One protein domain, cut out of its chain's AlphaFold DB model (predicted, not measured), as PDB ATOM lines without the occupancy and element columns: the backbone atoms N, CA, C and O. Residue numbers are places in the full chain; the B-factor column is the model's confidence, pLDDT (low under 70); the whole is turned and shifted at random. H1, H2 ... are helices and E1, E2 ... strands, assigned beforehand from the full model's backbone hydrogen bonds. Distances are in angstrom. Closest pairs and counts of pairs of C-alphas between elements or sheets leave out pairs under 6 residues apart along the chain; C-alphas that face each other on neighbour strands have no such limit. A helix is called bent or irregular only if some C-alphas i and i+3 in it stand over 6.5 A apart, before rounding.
ATOM      1  N   THR A 204     -27.987  29.984 -97.813       80.81
ATOM      2  CA  THR A 204     -27.498  28.652 -97.438       80.81
ATOM      3  C   THR A 204     -26.052  28.439 -97.876       80.81
ATOM      4  O   THR A 204     -25.198  28.135 -97.050       80.81
ATOM      5  N   ALA A 205     -25.769  28.629 -99.165       81.25
ATOM      6  CA  ALA A 205     -24.447  28.412 -99.744       81.25
ATOM      7  C   ALA A 205     -23.393  29.376 -99.159       81.25
ATOM      8  O   ALA A 205     -22.284  28.959 -98.826       81.25
ATOM      9  N   ALA A 206     -23.775  30.635 -98.923       84.56
ATOM     10  CA  ALA A 206     -22.955  31.614 -98.214       84.56
ATOM     11  C   ALA A 206     -22.629  31.192 -96.765       84.56
ATOM     12  O   ALA A 206     -21.492  31.357 -96.332       84.56
ATOM     13  N   SER A 207     -23.583  30.601 -96.031       86.88
ATOM     14  CA  SER A 207     -23.360  30.135 -94.651       86.88
ATOM     15  C   SER A 207     -22.323  29.010 -94.566       86.88
ATOM     16  O   SER A 207     -21.528  28.985 -93.627       86.88
ATOM     17  N   ILE A 208     -22.302  28.098 -95.546       86.88
ATOM     18  CA  ILE A 208     -21.305  27.017 -95.626       86.88
ATOM     19  C   ILE A 208     -19.906  27.619 -95.839       86.88
ATOM     20  O   ILE A 208     -18.966  27.286 -95.117       86.88
ATOM     21  N   LEU A 209     -19.780  28.551 -96.792       87.81
ATOM     22  CA  LEU A 209     -18.509  29.208 -97.105       87.81
ATOM     23  C   LEU A 209     -17.994  30.065 -95.934       87.81
ATOM     24  O   LEU A 209     -16.799  30.043 -95.646       87.81
ATOM     25  N   GLU A 210     -18.878  30.760 -95.208       88.25
ATOM     26  CA  GLU A 210     -18.509  31.515 -94.002       88.25
ATOM     27  C   GLU A 210     -17.972  30.593 -92.893       88.25
ATOM     28  O   GLU A 210     -17.003  30.940 -92.219       88.25
ATOM     29  N   CYS A 211     -18.543  29.396 -92.716       86.19
ATOM     30  CA  CYS A 211     -18.033  28.414 -91.758       86.19
ATOM     31  C   CYS A 211     -16.621  27.914 -92.110       86.19
ATOM     32  O   CYS A 211     -15.789  27.813 -91.209       86.19
ATOM     33  N   VAL A 212     -16.324  27.676 -93.393       89.44
ATOM     34  CA  VAL A 212     -14.970  27.311 -93.854       89.44
ATOM     35  C   VAL A 212     -13.990  28.471 -93.661       89.44
ATOM     36  O   VAL A 212     -12.943  28.286 -93.042       89.44
ATOM     37  N   LEU A 213     -14.354  29.680 -94.105       89.38
ATOM     38  CA  LEU A 213     -13.558  30.904 -93.928       89.38
ATOM     39  C   LEU A 213     -13.230  31.191 -92.455       89.38
ATOM     40  O   LEU A 213     -12.157  31.702 -92.149       89.38
ATOM     41  N   ARG A 214     -14.138  30.853 -91.533       88.94
ATOM     42  CA  ARG A 214     -13.942  31.023 -90.085       88.94
ATOM     43  C   ARG A 214     -13.001  29.975 -89.470       88.94
ATOM     44  O   ARG A 214     -12.470  30.233 -88.392       88.94
ATOM     45  N   ARG A 215     -12.803  28.818 -90.119       87.94
ATOM     46  CA  ARG A 215     -11.886  27.747 -89.676       87.94
ATOM     47  C   ARG A 215     -10.490  27.905 -90.282       87.94
ATOM     48  O   ARG A 215      -9.518  27.973 -89.538       87.94
ATOM     49  N   ASP A 216     -10.408  28.008 -91.611       88.06
ATOM     50  CA  ASP A 216      -9.160  27.935 -92.388       88.06
ATOM     51  C   ASP A 216      -8.890  29.217 -93.228       88.06
ATOM     52  O   ASP A 216      -8.626  29.118 -94.427       88.06
ATOM     53  N   PRO A 217      -8.927  30.443 -92.660       89.31
ATOM     54  CA  PRO A 217      -8.933  31.702 -93.428       89.31
ATOM     55  C   PRO A 217      -7.714  31.933 -94.335       89.31
ATOM     56  O   PRO A 217      -7.758  32.794 -95.207       89.31
ATOM     57  N   HIS A 218      -6.614  31.209 -94.119       89.88
ATOM     58  CA  HIS A 218      -5.361  31.358 -94.865       89.88
ATOM     59  C   HIS A 218      -5.213  30.372 -96.037       89.88
ATOM     60  O   HIS A 218      -4.183  30.384 -96.708       89.88
ATOM     61  N   GLU A 219      -6.206  29.518 -96.291       92.56
ATOM     62  CA  GLU A 219      -6.148  28.485 -97.332       92.56
ATOM     63  C   GLU A 219      -6.911  28.900 -98.599       92.56
ATOM     64  O   GLU A 219      -7.925  28.309 -98.967       92.56
ATOM     65  N   ALA A 220      -6.432  29.961 -99.256       91.19
ATOM     66  CA  ALA A 220      -7.129  30.619-100.363       91.19
ATOM     67  C   ALA A 220      -7.466  29.675-101.536       91.19
ATOM     68  O   ALA A 220      -8.591  29.694-102.032       91.19
ATOM     69  N   GLU A 221      -6.526  28.818-101.943       92.31
ATOM     70  CA  GLU A 221      -6.704  27.843-103.028       92.31
ATOM     71  C   GLU A 221      -7.783  26.795-102.694       92.31
ATOM     72  O   GLU A 221      -8.570  26.403-103.556       92.31
ATOM     73  N   TYR A 222      -7.859  26.365-101.429       94.06
ATOM     74  CA  TYR A 222      -8.887  25.437-100.950       94.06
ATOM     75  C   TYR A 222     -10.259  26.118-100.830       94.06
ATOM     76  O   TYR A 222     -11.256  25.579-101.309       94.06
ATOM     77  N   ILE A 223     -10.308  27.333-100.271       92.56
ATOM     78  CA  ILE A 223     -11.529  28.148-100.163       92.56
ATOM     79  C   ILE A 223     -12.140  28.422-101.546       92.56
ATOM     80  O   ILE A 223     -13.357  28.310-101.701       92.56
ATOM     81  N   GLN A 224     -11.321  28.745-102.554       91.19
ATOM     82  CA  GLN A 224     -11.796  29.011-103.915       91.19
ATOM     83  C   GLN A 224     -12.482  27.778-104.527       91.19
ATOM     84  O   GLN A 224     -13.622  27.872-104.978       91.19
ATOM     85  N   SER A 225     -11.829  26.614-104.490       92.44
ATOM     86  CA  SER A 225     -12.404  25.355-104.994       92.44
ATOM     87  C   SER A 225     -13.706  24.987-104.264       92.44
ATOM     88  O   SER A 225     -14.693  24.609-104.897       92.44
ATOM     89  N   ILE A 226     -13.783  25.209-102.946       92.62
ATOM     90  CA  ILE A 226     -15.037  25.051-102.194       92.62
ATOM     91  C   ILE A 226     -16.120  26.000-102.710       92.62
ATOM     92  O   ILE A 226     -17.251  25.560-102.904       92.62
ATOM     93  N   GLN A 227     -15.810  27.277-102.948       90.81
ATOM     94  CA  GLN A 227     -16.774  28.245-103.477       90.81
ATOM     95  C   GLN A 227     -17.307  27.826-104.856       90.81
ATOM     96  O   GLN A 227     -18.515  27.905-105.088       90.81
ATOM     97  N   GLU A 228     -16.440  27.339-105.746       90.56
ATOM     98  CA  GLU A 228     -16.814  26.843-107.076       90.56
ATOM     99  C   GLU A 228     -17.724  25.601-106.985       90.56
ATOM    100  O   GLU A 228     -18.806  25.576-107.586       90.56
ATOM    101  N   VAL A 229     -17.363  24.611-106.159       90.25
ATOM    102  CA  VAL A 229     -18.170  23.397-105.951       90.25
ATOM    103  C   VAL A 229     -19.509  23.720-105.274       90.25
ATOM    104  O   VAL A 229     -20.558  23.291-105.758       90.25
ATOM    105  N   VAL A 230     -19.523  24.525-104.207       90.31
ATOM    106  CA  VAL A 230     -20.750  24.935-103.494       90.31
ATOM    107  C   VAL A 230     -21.704  25.704-104.418       90.31
ATOM    108  O   VAL A 230     -22.905  25.430-104.406       90.31
ATOM    109  N   HIS A 231     -21.188  26.601-105.267       89.50
ATOM    110  CA  HIS A 231     -21.983  27.300-106.282       89.50
ATOM    111  C   HIS A 231     -22.580  26.325-107.317       89.50
ATOM    112  O   HIS A 231     -23.745  26.460-107.686       89.50
ATOM    113  N   SER A 232     -21.836  25.299-107.750       89.25
ATOM    114  CA  SER A 232     -22.369  24.280-108.675       89.25
ATOM    115  C   SER A 232     -23.461  23.389-108.054       89.25
ATOM    116  O   SER A 232     -24.391  22.974-108.747       89.25
ATOM    117  N   LEU A 233     -23.390  23.129-106.741       88.62
ATOM    118  CA  LEU A 233     -24.344  22.293-106.001       88.62
ATOM    119  C   LEU A 233     -25.592  23.048-105.514       88.62
ATOM    120  O   LEU A 233     -26.566  22.415-105.097       88.62
ATOM    121  N   GLU A 234     -25.607  24.381-105.574       88.56
ATOM    122  CA  GLU A 234     -26.700  25.224-105.070       88.56
ATOM    123  C   GLU A 234     -28.116  24.794-105.529       88.56
ATOM    124  O   GLU A 234     -28.994  24.661-104.667       88.56
ATOM    125  N   PRO A 235     -28.376  24.459-106.813       88.88
ATOM    126  CA  PRO A 235     -29.701  24.009-107.261       88.88
ATOM    127  C   PRO A 235     -30.167  22.681-106.641       88.88
ATOM    128  O   PRO A 235     -31.360  22.368-106.683       88.88
ATOM    129  N   VAL A 236     -29.243  21.886-106.087       88.31
ATOM    130  CA  VAL A 236     -29.525  20.639-105.360       88.31
ATOM    131  C   VAL A 236     -29.726  20.925-103.871       88.31
ATOM    132  O   VAL A 236     -30.686  20.418-103.289       88.31
ATOM    133  N   LEU A 237     -28.882  21.779-103.278       87.38
ATOM    134  CA  LEU A 237     -28.959  22.197-101.872       87.38
ATOM    135  C   LEU A 237     -30.279  22.917-101.551       87.38
ATOM    136  O   LEU A 237     -30.905  22.622-100.535       87.38
ATOM    137  N   VAL A 238     -30.748  23.799-102.444       86.88
ATOM    138  CA  VAL A 238     -32.038  24.505-102.299       86.88
ATOM    139  C   VAL A 238     -33.232  23.541-102.337       86.88
ATOM    140  O   VAL A 238     -34.221  23.766-101.645       86.88
ATOM    141  N   LYS A 239     -33.144  22.449-103.108       89.00
ATOM    142  CA  LYS A 239     -34.200  21.421-103.184       89.00
ATOM    143  C   LYS A 239     -34.158  20.429-102.019       89.00
ATOM    144  O   LYS A 239     -35.193  19.885-101.656       89.00
ATOM    145  N   ASN A 240     -32.975  20.167-101.459       87.69
ATOM    146  CA  ASN A 240     -32.729  19.080-100.511       87.69
ATOM    147  C   ASN A 240     -31.845  19.551 -99.346       87.69
ATOM    148  O   ASN A 240     -30.656  19.233 -99.276       87.69
ATOM    149  N   ALA A 241     -32.444  20.270 -98.392       86.19
ATOM    150  CA  ALA A 241     -31.735  20.851 -97.246       86.19
ATOM    151  C   ALA A 241     -30.933  19.831 -96.402       86.19
ATOM    152  O   ALA A 241     -29.945  20.199 -95.771       86.19
ATOM    153  N   GLN A 242     -31.290  18.540 -96.429       88.19
ATOM    154  CA  GLN A 242     -30.536  17.476 -95.749       88.19
ATOM    155  C   GLN A 242     -29.060  17.382 -96.185       88.19
ATOM    156  O   GLN A 242     -28.208  16.990 -95.389       88.19
ATOM    157  N   TYR A 243     -28.733  17.771 -97.425       87.88
ATOM    158  CA  TYR A 243     -27.357  17.714 -97.924       87.88
ATOM    159  C   TYR A 243     -26.466  18.842 -97.394       87.88
ATOM    160  O   TYR A 243     -25.251  18.695 -97.454       87.88
ATOM    161  N   ILE A 244     -27.028  19.911 -96.812       87.06
ATOM    162  CA  ILE A 244     -26.261  21.014 -96.198       87.06
ATOM    163  C   ILE A 244     -25.341  20.451 -95.108       87.06
ATOM    164  O   ILE A 244     -24.122  20.536 -95.212       87.06
ATOM    165  N   GLN A 245     -25.928  19.747 -94.135       86.25
ATOM    166  CA  GLN A 245     -25.207  19.132 -93.017       86.25
ATOM    167  C   GLN A 245     -24.255  18.010 -93.448       86.25
ATOM    168  O   GLN A 245     -23.418  17.576 -92.660       86.25
ATOM    169  N   ILE A 246     -24.431  17.440 -94.642       89.06
ATOM    170  CA  ILE A 246     -23.538  16.409 -95.190       89.06
ATOM    171  C   ILE A 246     -22.340  17.085 -95.863       89.06
ATOM    172  O   ILE A 246     -21.208  16.674 -95.629       89.06
ATOM    173  N   LEU A 247     -22.577  18.162 -96.615       89.06
ATOM    174  CA  LEU A 247     -21.535  18.963 -97.247       89.06
ATOM    175  C   LEU A 247     -20.653  19.660 -96.201       89.06
ATOM    176  O   LEU A 247     -19.440  19.563 -96.294       89.06
ATOM    177  N   GLU A 248     -21.225  20.247 -95.146       88.06
ATOM    178  CA  GLU A 248     -20.459  20.829 -94.028       88.06
ATOM    179  C   GLU A 248     -19.487  19.828 -93.374       88.06
ATOM    180  O   GLU A 248     -18.383  20.208 -92.997       88.06
ATOM    181  N   ARG A 249     -19.862  18.541 -93.287       89.56
ATOM    182  CA  ARG A 249     -18.979  17.464 -92.801       89.56
ATOM    183  C   ARG A 249     -17.967  16.998 -93.847       89.56
ATOM    184  O   ARG A 249     -16.848  16.672 -93.481       89.56
ATOM    185  N   LEU A 250     -18.342  16.976 -95.127       90.50
ATOM    186  CA  LEU A 250     -17.433  16.648 -96.231       90.50
ATOM    187  C   LEU A 250     -16.346  17.722 -96.419       90.50
ATOM    188  O   LEU A 250     -15.276  17.420 -96.926       90.50
ATOM    189  N   LEU A 251     -16.593  18.962 -95.993       92.62
ATOM    190  CA  LEU A 251     -15.634  20.073 -96.022       92.62
ATOM    191  C   LEU A 251     -14.654  20.080 -94.823       92.62
ATOM    192  O   LEU A 251     -13.971  21.075 -94.570       92.62
ATOM    193  N   GLU A 252     -14.549  18.971 -94.090       92.88
ATOM    194  CA  GLU A 252     -13.445  18.660 -93.177       92.88
ATOM    195  C   GLU A 252     -12.736  17.389 -93.682       92.88
ATOM    196  O   GLU A 252     -13.383  16.344 -93.781       92.88
ATOM    197  N   PRO A 253     -11.428  17.423 -94.005       94.38
ATOM    198  CA  PRO A 253     -10.691  16.213 -94.351       94.38
ATOM    199  C   PRO A 253     -10.657  15.227 -93.175       94.38
ATOM    200  O   PRO A 253     -10.237  15.591 -92.077       94.38
ATOM    201  N   GLU A 254     -10.993  13.956 -93.410       95.06
ATOM    202  CA  GLU A 254     -10.989  12.912 -92.368       95.06
ATOM    203  C   GLU A 254      -9.641  12.778 -91.633       95.06
ATOM    204  O   GLU A 254      -9.613  12.428 -90.449       95.06
ATOM    205  N   ARG A 255      -8.509  13.040 -92.310       94.44
ATOM    206  CA  ARG A 255      -7.186  13.118 -91.669       94.44
ATOM    207  C   ARG A 255      -6.177  13.944 -92.474       94.44
ATOM    208  O   ARG A 255      -5.972  13.707 -93.662       94.44
ATOM    209  N   CYS A 256      -5.444  14.831 -91.802       94.88
ATOM    210  CA  CYS A 256      -4.315  15.572 -92.375       94.88
ATOM    211  C   CYS A 256      -3.006  15.205 -91.667       94.88
ATOM    212  O   CYS A 256      -2.856  15.451 -90.472       94.88
ATOM    213  N   PHE A 257      -2.033  14.670 -92.407       95.50
ATOM    214  CA  PHE A 257      -0.663  14.484 -91.926       95.50
ATOM    215  C   PHE A 257       0.251  15.596 -92.446       95.50
ATOM    216  O   PHE A 257       0.282  15.874 -93.648       95.50
ATOM    217  N   ILE A 258       1.054  16.165 -91.547       96.69
ATOM    218  CA  ILE A 258       2.144  17.094 -91.858       96.69
ATOM    219  C   ILE A 258       3.406  16.522 -91.215       96.69
ATOM    220  O   ILE A 258       3.425  16.289 -90.007       96.69
ATOM    221  N   PHE A 259       4.446  16.267 -92.004       97.31
ATOM    222  CA  PHE A 259       5.654  15.581 -91.537       97.31
ATOM    223  C   PHE A 259       6.934  16.208 -92.097       97.31
ATOM    224  O   PHE A 259       6.915  16.966 -93.068       97.31
ATOM    225  N   ARG A 260       8.065  15.917 -91.448       97.31
ATOM    226  CA  ARG A 260       9.393  16.399 -91.843       97.31
ATOM    227  C   ARG A 260      10.088  15.348 -92.703       97.31
ATOM    228  O   ARG A 260      10.172  14.197 -92.292       97.31
ATOM    229  N   VAL A 261      10.631  15.767 -93.842       97.81
ATOM    230  CA  VAL A 261      11.434  14.937 -94.750       97.81
ATOM    231  C   VAL A 261      12.868  15.481 -94.747       97.81
ATOM    232  O   VAL A 261      13.145  16.440 -95.471       97.81
ATOM    233  N   PRO A 262      13.763  14.957 -93.888       97.94
ATOM    234  CA  PRO A 262      15.189  15.256 -93.958       97.94
ATOM    235  C   PRO A 262      15.847  14.436 -95.076       97.94
ATOM    236  O   PRO A 262      15.496  13.274 -95.279       97.94
ATOM    237  N   TRP A 263      16.810  15.025 -95.776       97.56
ATOM    238  CA  TRP A 263      17.646  14.353 -96.775       97.56
ATOM    239  C   TRP A 263      19.014  15.042 -96.868       97.56
ATOM    240  O   TRP A 263      19.239  16.070 -96.229       97.56
ATOM    241  N   ILE A 264      19.944  14.454 -97.617       98.00
ATOM    242  CA  ILE A 264      21.292  14.988 -97.851       98.00
ATOM    243  C   ILE A 264      21.498  15.049 -99.367       98.00
ATOM    244  O   ILE A 264      21.084  14.115-100.056       98.00
ATOM    245  N   ASP A 265      22.070  16.137 -99.888       97.62
ATOM    246  CA  ASP A 265      22.356  16.278-101.322       97.62
ATOM    247  C   ASP A 265      23.732  15.717-101.730       97.62
ATOM    248  O   ASP A 265      24.539  15.309-100.893       97.62
ATOM    249  N   ASP A 266      24.025  15.731-103.033       98.12
ATOM    250  CA  ASP A 266      25.283  15.215-103.598       98.12
ATOM    251  C   ASP A 266      26.542  16.001-103.161       98.12
ATOM    252  O   ASP A 266      27.663  15.575-103.439       98.12
ATOM    253  N   ARG A 267      26.388  17.149-102.478       97.56
ATOM    254  CA  ARG A 267      27.485  17.911-101.848       97.56
ATOM    255  C   ARG A 267      27.665  17.572-100.364       97.56
ATOM    256  O   ARG A 267      28.621  18.047 -99.754       97.56
ATOM    257  N   GLY A 268      26.779  16.763 -99.783       97.00
ATOM    258  CA  GLY A 268      26.752  16.466 -98.353       97.00
ATOM    259  C   GLY A 268      25.997  17.502 -97.513       97.00
ATOM    260  O   GLY A 268      26.085  17.460 -96.286       97.00
ATOM    261  N   GLU A 269      25.255  18.429 -98.130       97.62
ATOM    262  CA  GLU A 269      24.462  19.420 -97.401       97.62
ATOM    263  C   GLU A 269      23.145  18.803 -96.905       97.62
ATOM    264  O   GLU A 269      22.448  18.102 -97.642       97.62
ATOM    265  N   ALA A 270      22.795  19.052 -95.640       97.50
ATOM    266  CA  ALA A 270      21.594  18.502 -95.014       97.50
ATOM    267  C   ALA A 270      20.374  19.408 -95.249       97.50
ATOM    268  O   ALA A 270      20.291  20.520 -94.721       97.50
ATOM    269  N   HIS A 271      19.394  18.897 -95.991       97.38
ATOM    270  CA  HIS A 271      18.182  19.608 -96.398       97.38
ATOM    271  C   HIS A 271      16.944  19.090 -95.658       97.38
ATOM    272  O   HIS A 271      16.877  17.939 -95.218       97.38
ATOM    273  N   VAL A 272      15.933  19.950 -95.500       97.19
ATOM    274  CA  VAL A 272      14.693  19.617 -94.781       97.19
ATOM    275  C   VAL A 272      13.473  20.167 -95.515       97.19
ATOM    276  O   VAL A 272      13.245  21.375 -95.550       97.19
ATOM    277  N   ASN A 273      12.624  19.270 -96.016       97.38
ATOM    278  CA  ASN A 273      11.345  19.613 -96.633       97.38
ATOM    279  C   ASN A 273      10.161  19.220 -95.735       97.38
ATOM    280  O   ASN A 273      10.280  18.423 -94.798       97.38
ATOM    281  N   ARG A 274       8.987  19.792 -96.024       97.19
ATOM    282  CA  ARG A 274       7.716  19.461 -95.368       97.19
ATOM    283  C   ARG A 274       6.878  18.586 -96.296       97.19
ATOM    284  O   ARG A 274       6.547  19.002 -97.401       97.19
ATOM    285  N   GLY A 275       6.544  17.385 -95.836       96.62
ATOM    286  CA  GLY A 275       5.601  16.489 -96.491       96.62
ATOM    287  C   GLY A 275       4.172  16.735 -96.009       96.62
ATOM    288  O   GLY A 275       3.948  17.057 -94.839       96.62
ATOM    289  N   PHE A 276       3.211  16.554 -96.913       96.94
ATOM    290  CA  PHE A 276       1.778  16.652 -96.642       96.94
ATOM    291  C   PHE A 276       1.075  15.397 -97.173       96.94
ATOM    292  O   PHE A 276       1.312  14.994 -98.312       96.94
ATOM    293  N   ARG A 277       0.174  14.799 -96.386       95.44
ATOM    294  CA  ARG A 277      -0.762  13.773 -96.873       95.44
ATOM    295  C   ARG A 277      -2.152  14.051 -96.317       95.44
ATOM    296  O   ARG A 277      -2.404  13.836 -95.135       95.44
ATOM    297  N   VAL A 278      -3.043  14.511 -97.188       95.94
ATOM    298  CA  VAL A 278      -4.461  14.718 -96.882       95.94
ATOM    299  C   VAL A 278      -5.227  13.457 -97.283       95.94
ATOM    300  O   VAL A 278      -5.179  13.027 -98.434       95.94
ATOM    301  N   GLN A 279      -5.901  12.840 -96.320       95.00
ATOM    302  CA  GLN A 279      -6.888  11.780 -96.511       95.00
ATOM    303  C   GLN A 279      -8.254  12.448 -96.383       95.00
ATOM    304  O   GLN A 279      -8.724  12.703 -95.278       95.00
ATOM    305  N   PHE A 280      -8.823  12.841 -97.524       94.12
ATOM    306  CA  PHE A 280      -9.959  13.758 -97.538       94.12
ATOM    307  C   PHE A 280     -11.274  13.064 -97.167       94.12
ATOM    308  O   PHE A 280     -11.907  13.459 -96.195       94.12
ATOM    309  N   SER A 281     -11.639  11.982 -97.865       91.50
ATOM    310  CA  SER A 281     -12.675  11.061 -97.387       91.50
ATOM    311  C   SER A 281     -12.435   9.610 -97.819       91.50
ATOM    312  O   SER A 281     -11.822   9.357 -98.860       91.50
ATOM    313  N   GLN A 282     -12.926   8.668 -97.010       90.31
ATOM    314  CA  GLN A 282     -12.919   7.220 -97.230       90.31
ATOM    315  C   GLN A 282     -14.323   6.651 -97.523       90.31
ATOM    316  O   GLN A 282     -14.486   5.435 -97.636       90.31
ATOM    317  N   ALA A 283     -15.348   7.500 -97.679       88.12
ATOM    318  CA  ALA A 283     -16.750   7.084 -97.847       88.12
ATOM    319  C   ALA A 283     -17.027   6.188 -99.080       88.12
ATOM    320  O   ALA A 283     -18.068   5.538 -99.148       88.12
ATOM    321  N   LEU A 284     -16.102   6.144-100.046       84.12
ATOM    322  CA  LEU A 284     -16.164   5.314-101.260       84.12
ATOM    323  C   LEU A 284     -15.041   4.255-101.318       84.12
ATOM    324  O   LEU A 284     -14.770   3.695-102.379       84.12
ATOM    325  N   GLY A 285     -14.374   3.992-100.190       87.31
ATOM    326  CA  GLY A 285     -13.200   3.123-100.082       87.31
ATOM    327  C   GLY A 285     -11.911   3.886 -99.731       87.31
ATOM    328  O   GLY A 285     -11.952   5.091 -99.481       87.31
ATOM    329  N   PRO A 286     -10.748   3.207 -99.696       87.75
ATOM    330  CA  PRO A 286      -9.488   3.792 -99.225       87.75
ATOM    331  C   PRO A 286      -9.074   5.062 -99.985       87.75
ATOM    332  O   PRO A 286      -9.132   5.086-101.216       87.75
ATOM    333  N   CYS A 287      -8.598   6.094 -99.270       86.38
ATOM    334  CA  CYS A 287      -8.223   7.388 -99.860       86.38
ATOM    335  C   CYS A 287      -7.177   7.263-100.979       86.38
ATOM    336  O   CYS A 287      -5.984   7.047-100.726       86.38
ATOM    337  N   ARG A 288      -7.620   7.504-102.214       83.56
ATOM    338  CA  ARG A 288      -6.768   7.642-103.400       83.56
ATOM    339  C   ARG A 288      -6.294   9.090-103.547       83.56
ATOM    340  O   ARG A 288      -6.852  10.004-102.948       83.56
ATOM    341  N   GLY A 289      -5.214   9.276-104.296       83.75
ATOM    342  CA  GLY A 289      -4.579  10.576-104.515       83.75
ATOM    343  C   GLY A 289      -3.069  10.423-104.660       83.75
ATOM    344  O   GLY A 289      -2.445   9.681-103.893       83.75
ATOM    345  N   GLY A 290      -2.495  11.098-105.656       88.56
ATOM    346  CA  GLY A 290      -1.069  11.024-105.980       88.56
ATOM    347  C   GLY A 290      -0.159  11.767-104.994       88.56
ATOM    348  O   GLY A 290      -0.591  12.261-103.951       88.56
ATOM    349  N   LEU A 291       1.120  11.856-105.357       93.06
ATOM    350  CA  LEU A 291       2.125  12.697-104.710       93.06
ATOM    351  C   LEU A 291       2.533  13.809-105.685       93.06
ATOM    352  O   LEU A 291       2.609  13.576-106.889       93.06
ATOM    353  N   ARG A 292       2.790  15.017-105.172       93.81
ATOM    354  CA  ARG A 292       3.255  16.166-105.962       93.81
ATOM    355  C   ARG A 292       4.454  16.802-105.271       93.81
ATOM    356  O   ARG A 292       4.340  17.268-104.142       93.81
ATOM    357  N   PHE A 293       5.577  16.851-105.978       95.44
ATOM    358  CA  PHE A 293       6.798  17.520-105.540       95.44
ATOM    359  C   PHE A 293       6.920  18.843-106.301       95.44
ATOM    360  O   PHE A 293       7.133  18.848-107.510       95.44
ATOM    361  N   HIS A 294       6.706  19.965-105.614       95.56
ATOM    362  CA  HIS A 294       6.823  21.308-106.186       95.56
ATOM    363  C   HIS A 294       7.125  22.317-105.061       95.56
ATOM    364  O   HIS A 294       6.536  22.181-103.985       95.56
ATOM    365  N   PRO A 295       7.990  23.331-105.256       93.31
ATOM    366  CA  PRO A 295       8.338  24.284-104.197       93.31
ATOM    367  C   PRO A 295       7.150  25.117-103.686       93.31
ATOM    368  O   PRO A 295       7.185  25.576-102.551       93.31
ATOM    369  N   SER A 296       6.077  25.271-104.472       91.81
ATOM    370  CA  SER A 296       4.852  25.973-104.050       91.81
ATOM    371  C   SER A 296       3.846  25.104-103.272       91.81
ATOM    372  O   SER A 296       2.703  25.519-103.095       91.81
ATOM    373  N   MET A 297       4.200  23.880-102.857       93.81
ATOM    374  CA  MET A 297       3.272  23.008-102.125       93.81
ATOM    375  C   MET A 297       2.994  23.537-100.711       93.81
ATOM    376  O   MET A 297       3.852  23.488 -99.831       93.81
ATOM    377  N   SER A 298       1.758  23.985-100.489       94.94
ATOM    378  CA  SER A 298       1.208  24.386 -99.190       94.94
ATOM    379  C   SER A 298       0.175  23.364 -98.685       94.94
ATOM    380  O   SER A 298      -0.252  22.474 -99.426       94.94
ATOM    381  N   LEU A 299      -0.265  23.497 -97.424       94.62
ATOM    382  CA  LEU A 299      -1.387  22.701 -96.902       94.62
ATOM    383  C   LEU A 299      -2.689  23.003 -97.665       94.62
ATOM    384  O   LEU A 299      -3.427  22.076 -97.980       94.62
ATOM    385  N   SER A 300      -2.904  24.271 -98.030       94.88
ATOM    386  CA  SER A 300      -4.022  24.728 -98.861       94.88
ATOM    387  C   SER A 300      -4.052  24.004-100.211       94.88
ATOM    388  O   SER A 300      -5.026  23.320-100.516       94.88
ATOM    389  N   VAL A 301      -2.943  24.023-100.966       94.56
ATOM    390  CA  VAL A 301      -2.815  23.292-102.244       94.56
ATOM    391  C   VAL A 301      -3.028  21.785-102.054       94.56
ATOM    392  O   VAL A 301      -3.626  21.135-102.909       94.56
ATOM    393  N   ALA A 302      -2.579  21.210-100.935       95.31
ATOM    394  CA  ALA A 302      -2.797  19.796-100.635       95.31
ATOM    395  C   ALA A 302      -4.271  19.464-100.310       95.31
ATOM    396  O   ALA A 302      -4.754  18.420-100.750       95.31
ATOM    397  N   LYS A 303      -4.994  20.331 -99.583       95.38
ATOM    398  CA  LYS A 303      -6.432  20.175 -99.284       95.38
ATOM    399  C   LYS A 303      -7.288  20.403-100.533       95.38
ATOM    400  O   LYS A 303      -8.131  19.561-100.824       95.38
ATOM    401  N   PHE A 304      -6.988  21.439-101.320       94.94
ATOM    402  CA  PHE A 304      -7.537  21.691-102.659       94.94
ATOM    403  C   PHE A 304      -7.453  20.450-103.562       94.94
ATOM    404  O   PHE A 304      -8.479  19.895-103.949       94.94
ATOM    405  N   LEU A 305      -6.240  19.956-103.842       94.81
ATOM    406  CA  LEU A 305      -6.047  18.824-104.756       94.81
ATOM    407  C   LEU A 305      -6.703  17.526-104.254       94.81
ATOM    408  O   LEU A 305      -7.115  16.698-105.064       94.81
ATOM    409  N   ALA A 306      -6.799  17.330-102.936       93.94
ATOM    410  CA  ALA A 306      -7.454  16.160-102.354       93.94
ATOM    411  C   ALA A 306      -8.992  16.254-102.394       93.94
ATOM    412  O   ALA A 306      -9.652  15.238-102.615       93.94
ATOM    413  N   PHE A 307      -9.557  17.455-102.231       94.00
ATOM    414  CA  PHE A 307     -10.991  17.721-102.359       94.00
ATOM    415  C   PHE A 307     -11.473  17.544-103.802       94.00
ATOM    416  O   PHE A 307     -12.386  16.752-104.042       94.00
ATOM    417  N   GLU A 308     -10.794  18.168-104.771       92.12
ATOM    418  CA  GLU A 308     -11.063  17.986-106.207       92.12
ATOM    419  C   GLU A 308     -11.035  16.506-106.610       92.12
ATOM    420  O   GLU A 308     -11.909  16.025-107.329       92.12
ATOM    421  N   HIS A 309     -10.070  15.737-106.090       90.94
ATOM    422  CA  HIS A 309      -9.985  14.303-106.365       90.94
ATOM    423  C   HIS A 309     -11.189  13.515-105.818       90.94
ATOM    424  O   HIS A 309     -11.642  12.573-106.467       90.94
ATOM    425  N   VAL A 310     -11.744  13.906-104.664       90.44
ATOM    426  CA  VAL A 310     -12.968  13.303-104.109       90.44
ATOM    427  C   VAL A 310     -14.202  13.679-104.932       90.44
ATOM    428  O   VAL A 310     -14.994  12.792-105.245       90.44
ATOM    429  N   ILE A 311     -14.350  14.944-105.342       88.94
ATOM    430  CA  ILE A 311     -15.467  15.396-106.191       88.94
ATOM    431  C   ILE A 311     -15.430  14.715-107.570       88.94
ATOM    432  O   ILE A 311     -16.446  14.193-108.033       88.94
ATOM    433  N   LEU A 312     -14.252  14.620-108.192       86.06
ATOM    434  CA  LEU A 312     -14.059  13.922-109.465       86.06
ATOM    435  C   LEU A 312     -14.328  12.412-109.348       86.06
ATOM    436  O   LEU A 312     -14.922  11.825-110.254       86.06
ATOM    437  N   TYR A 313     -13.942  11.771-108.240       83.00
ATOM    438  CA  TYR A 313     -14.203  10.341-108.033       83.00
ATOM    439  C   TYR A 313     -15.680  10.045-107.717       83.00
ATOM    440  O   TYR A 313     -16.216   9.050-108.205       83.00
ATOM    441  N   LEU A 314     -16.360  10.936-106.983       81.50
ATOM    442  CA  LEU A 314     -17.820  10.933-106.818       81.50
ATOM    443  C   LEU A 314     -18.525  11.007-108.178       81.50
ATOM    444  O   LEU A 314     -19.369  10.163-108.473       81.50
ATOM    445  N   PHE A 315     -18.143  11.970-109.024       78.88
ATOM    446  CA  PHE A 315     -18.690  12.124-110.373       78.88
ATOM    447  C   PHE A 315     -18.470  10.860-111.216       78.88
ATOM    448  O   PHE A 315     -19.421  10.311-111.770       78.88
ATOM    449  N   PHE A 316     -17.239  10.336-111.251       75.12
ATOM    450  CA  PHE A 316     -16.918   9.122-112.001       75.12
ATOM    451  C   PHE A 316     -17.747   7.916-111.541       75.12
ATOM    452  O   PHE A 316     -18.262   7.181-112.380       75.12
ATOM    453  N   LEU A 317     -17.935   7.717-110.231       65.31
ATOM    454  CA  LEU A 317     -18.732   6.607-109.693       65.31
ATOM    455  C   LEU A 317     -20.247   6.767-109.867       65.31
ATOM    456  O   LEU A 317     -20.946   5.758-109.828       65.31
ATOM    457  N   VAL A 318     -20.766   7.981-110.065       62.38
ATOM    458  CA  VAL A 318     -22.160   8.180-110.497       62.38
ATOM    459  C   VAL A 318     -22.285   7.783-111.969       62.38
ATOM    460  O   VAL A 318     -22.993   6.832-112.289       62.38
ATOM    461  N   TYR A 319     -21.506   8.414-112.850       59.22
ATOM    462  CA  TYR A 319     -21.612   8.220-114.302       59.22
ATOM    463  C   TYR A 319     -21.210   6.813-114.777       59.22
ATOM    464  O   TYR A 319     -21.685   6.364-115.815       59.22
ATOM    465  N   THR A 320     -20.371   6.084-114.030       54.56
ATOM    466  CA  THR A 320     -20.047   4.676-114.342       54.56
ATOM    467  C   THR A 320     -20.983   3.657-113.701       54.56
ATOM    468  O   THR A 320     -20.955   2.508-114.122       54.56
ATOM    469  N   LYS A 321     -21.850   4.031-112.749       45.81
ATOM    470  CA  LYS A 321     -22.904   3.123-112.254       45.81
ATOM    471  C   LYS A 321     -24.120   3.061-113.175       45.81
ATOM    472  O   LYS A 321     -24.792   2.035-113.190       45.81
ATOM    473  N   ASP A 322     -24.336   4.094-113.989       42.72
ATOM    474  CA  ASP A 322     -25.267   4.036-115.123       42.72
ATOM    475  C   ASP A 322     -24.709   3.182-116.285       42.72
ATOM    476  O   ASP A 322     -25.471   2.631-117.080       42.72
ATOM    477  N   ILE A 323     -23.383   2.986-116.353       42.97
ATOM    478  CA  ILE A 323     -22.759   1.973-117.217       42.97
ATOM    479  C   ILE A 323     -22.798   0.626-116.490       42.97
ATOM    480  O   ILE A 323     -21.829   0.187-115.866       42.97
TER     481      ILE A 323
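Overview. This is residues 204 to 323 of the 328 residues of an uncharacterized protein of Zea mays (UniProt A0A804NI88). Picture a loose group of three helices, H1, H2 and H3, side by side at one end of a flat shape, and a long two-stranded hairpin, E1 and E2, reaching to the other end. H4 packs with its residues 300 to 308 on residues 220 to 225 of H2, passes close to the hairpin's E2 at Val 278 and Lys 303, and runs on to a tail, residues 318 to 323, that sticks out; the long link 280 to 298 joins E2 to H4. The printed part has 120 residues with four named helices and two named strands, in the order H1 H2 H3 E1 E2 H4, and its class is mixed, helices and strands. The sheet has the order E1 - E2 and is antiparallel. The whole is loose, with a radius of gyration of the C-alphas of 17.2 A, and spans 62 by 38 by 19 A.

Along the chain. Find C-alpha 204 at (-27.498, 28.652, -97.438), where helix H1 begins; it covers residues 204 to 215 and measures 17.5 A. Helix H2, residues 220 to 237, runs 23.4 A from its first to its last C-alpha; it has a kink of 40 degrees near residue 231 and is irregular, with C-alphas 232 and 235 at 7.5 A. Helix H3, residues 241 to 250, is neither bent nor irregular, but only just: C-alphas 242 and 245 are 6.2 A apart. Look next at C-alpha 255, at (-7.186, 13.118, -91.669), where strand E1, residues 255 to 264, starts its 29.2 A. Strand E2, residues 270 to 279, comes back over 29.3 A. Helix H4, residues 299 to 319, is 30.4 A long and ends with C-alpha 319 at (-21.612, 8.220, -114.302).

Arrangement. Begin with H1 and H2, a helical hairpin: they touch, closest at the C-alphas of Ala 205 and Val 230, 6.3 A, and run opposite ways at a shallow tilt of 24 degrees. H1 and H3 only just touch, with 3 pairs of C-alphas within 8 A; the closest are those of Ile 208 and Glu 248, 6.4 A, and H1 uses residues 204 to 208 alone. H2 and H3 are close but not clearly touching, their closest C-alphas, of Leu 237 and Tyr 243, being 6.2 A apart. E1 and E2 form a hairpin of antiparallel neighbours, 160 degrees between their directions; look at N 261 and O 273, 2.8 A, and N 279 and O 255, 2.8 A, both within hydrogen-bond range. The closest C-alphas of E2 and H4 are those of Val 278 and Lys 303, 6.3 A, while E1 and H4 are near each other. H4, with residues 300 to 308 alone, touches residues 220 to 225 of H2; the closest C-alphas are those of Tyr 222 and Phe 304, 4.3 A, and the two helices run the same way at a shallow tilt of 29 degrees. H1 and H4 are apart, as are H3 and H4. In H1 and H4 every O i to N i+4 pair is within hydrogen-bond range; in H2 it is 12 of 14 and in H3 3 of 6.

Size, cuts and confidence. The two C-alphas farthest apart are those of Lys 239, between H2 and H3, and Arg 267, between E1 and E2, at 61.8 A. The printed part has no cut. The link from E2 to H4, 19 residues, is long; the other links are tight. Residues 318 to 323 stand free. The mean pLDDT of the printed part is 89.0, and residues 317 to 323 are under 70.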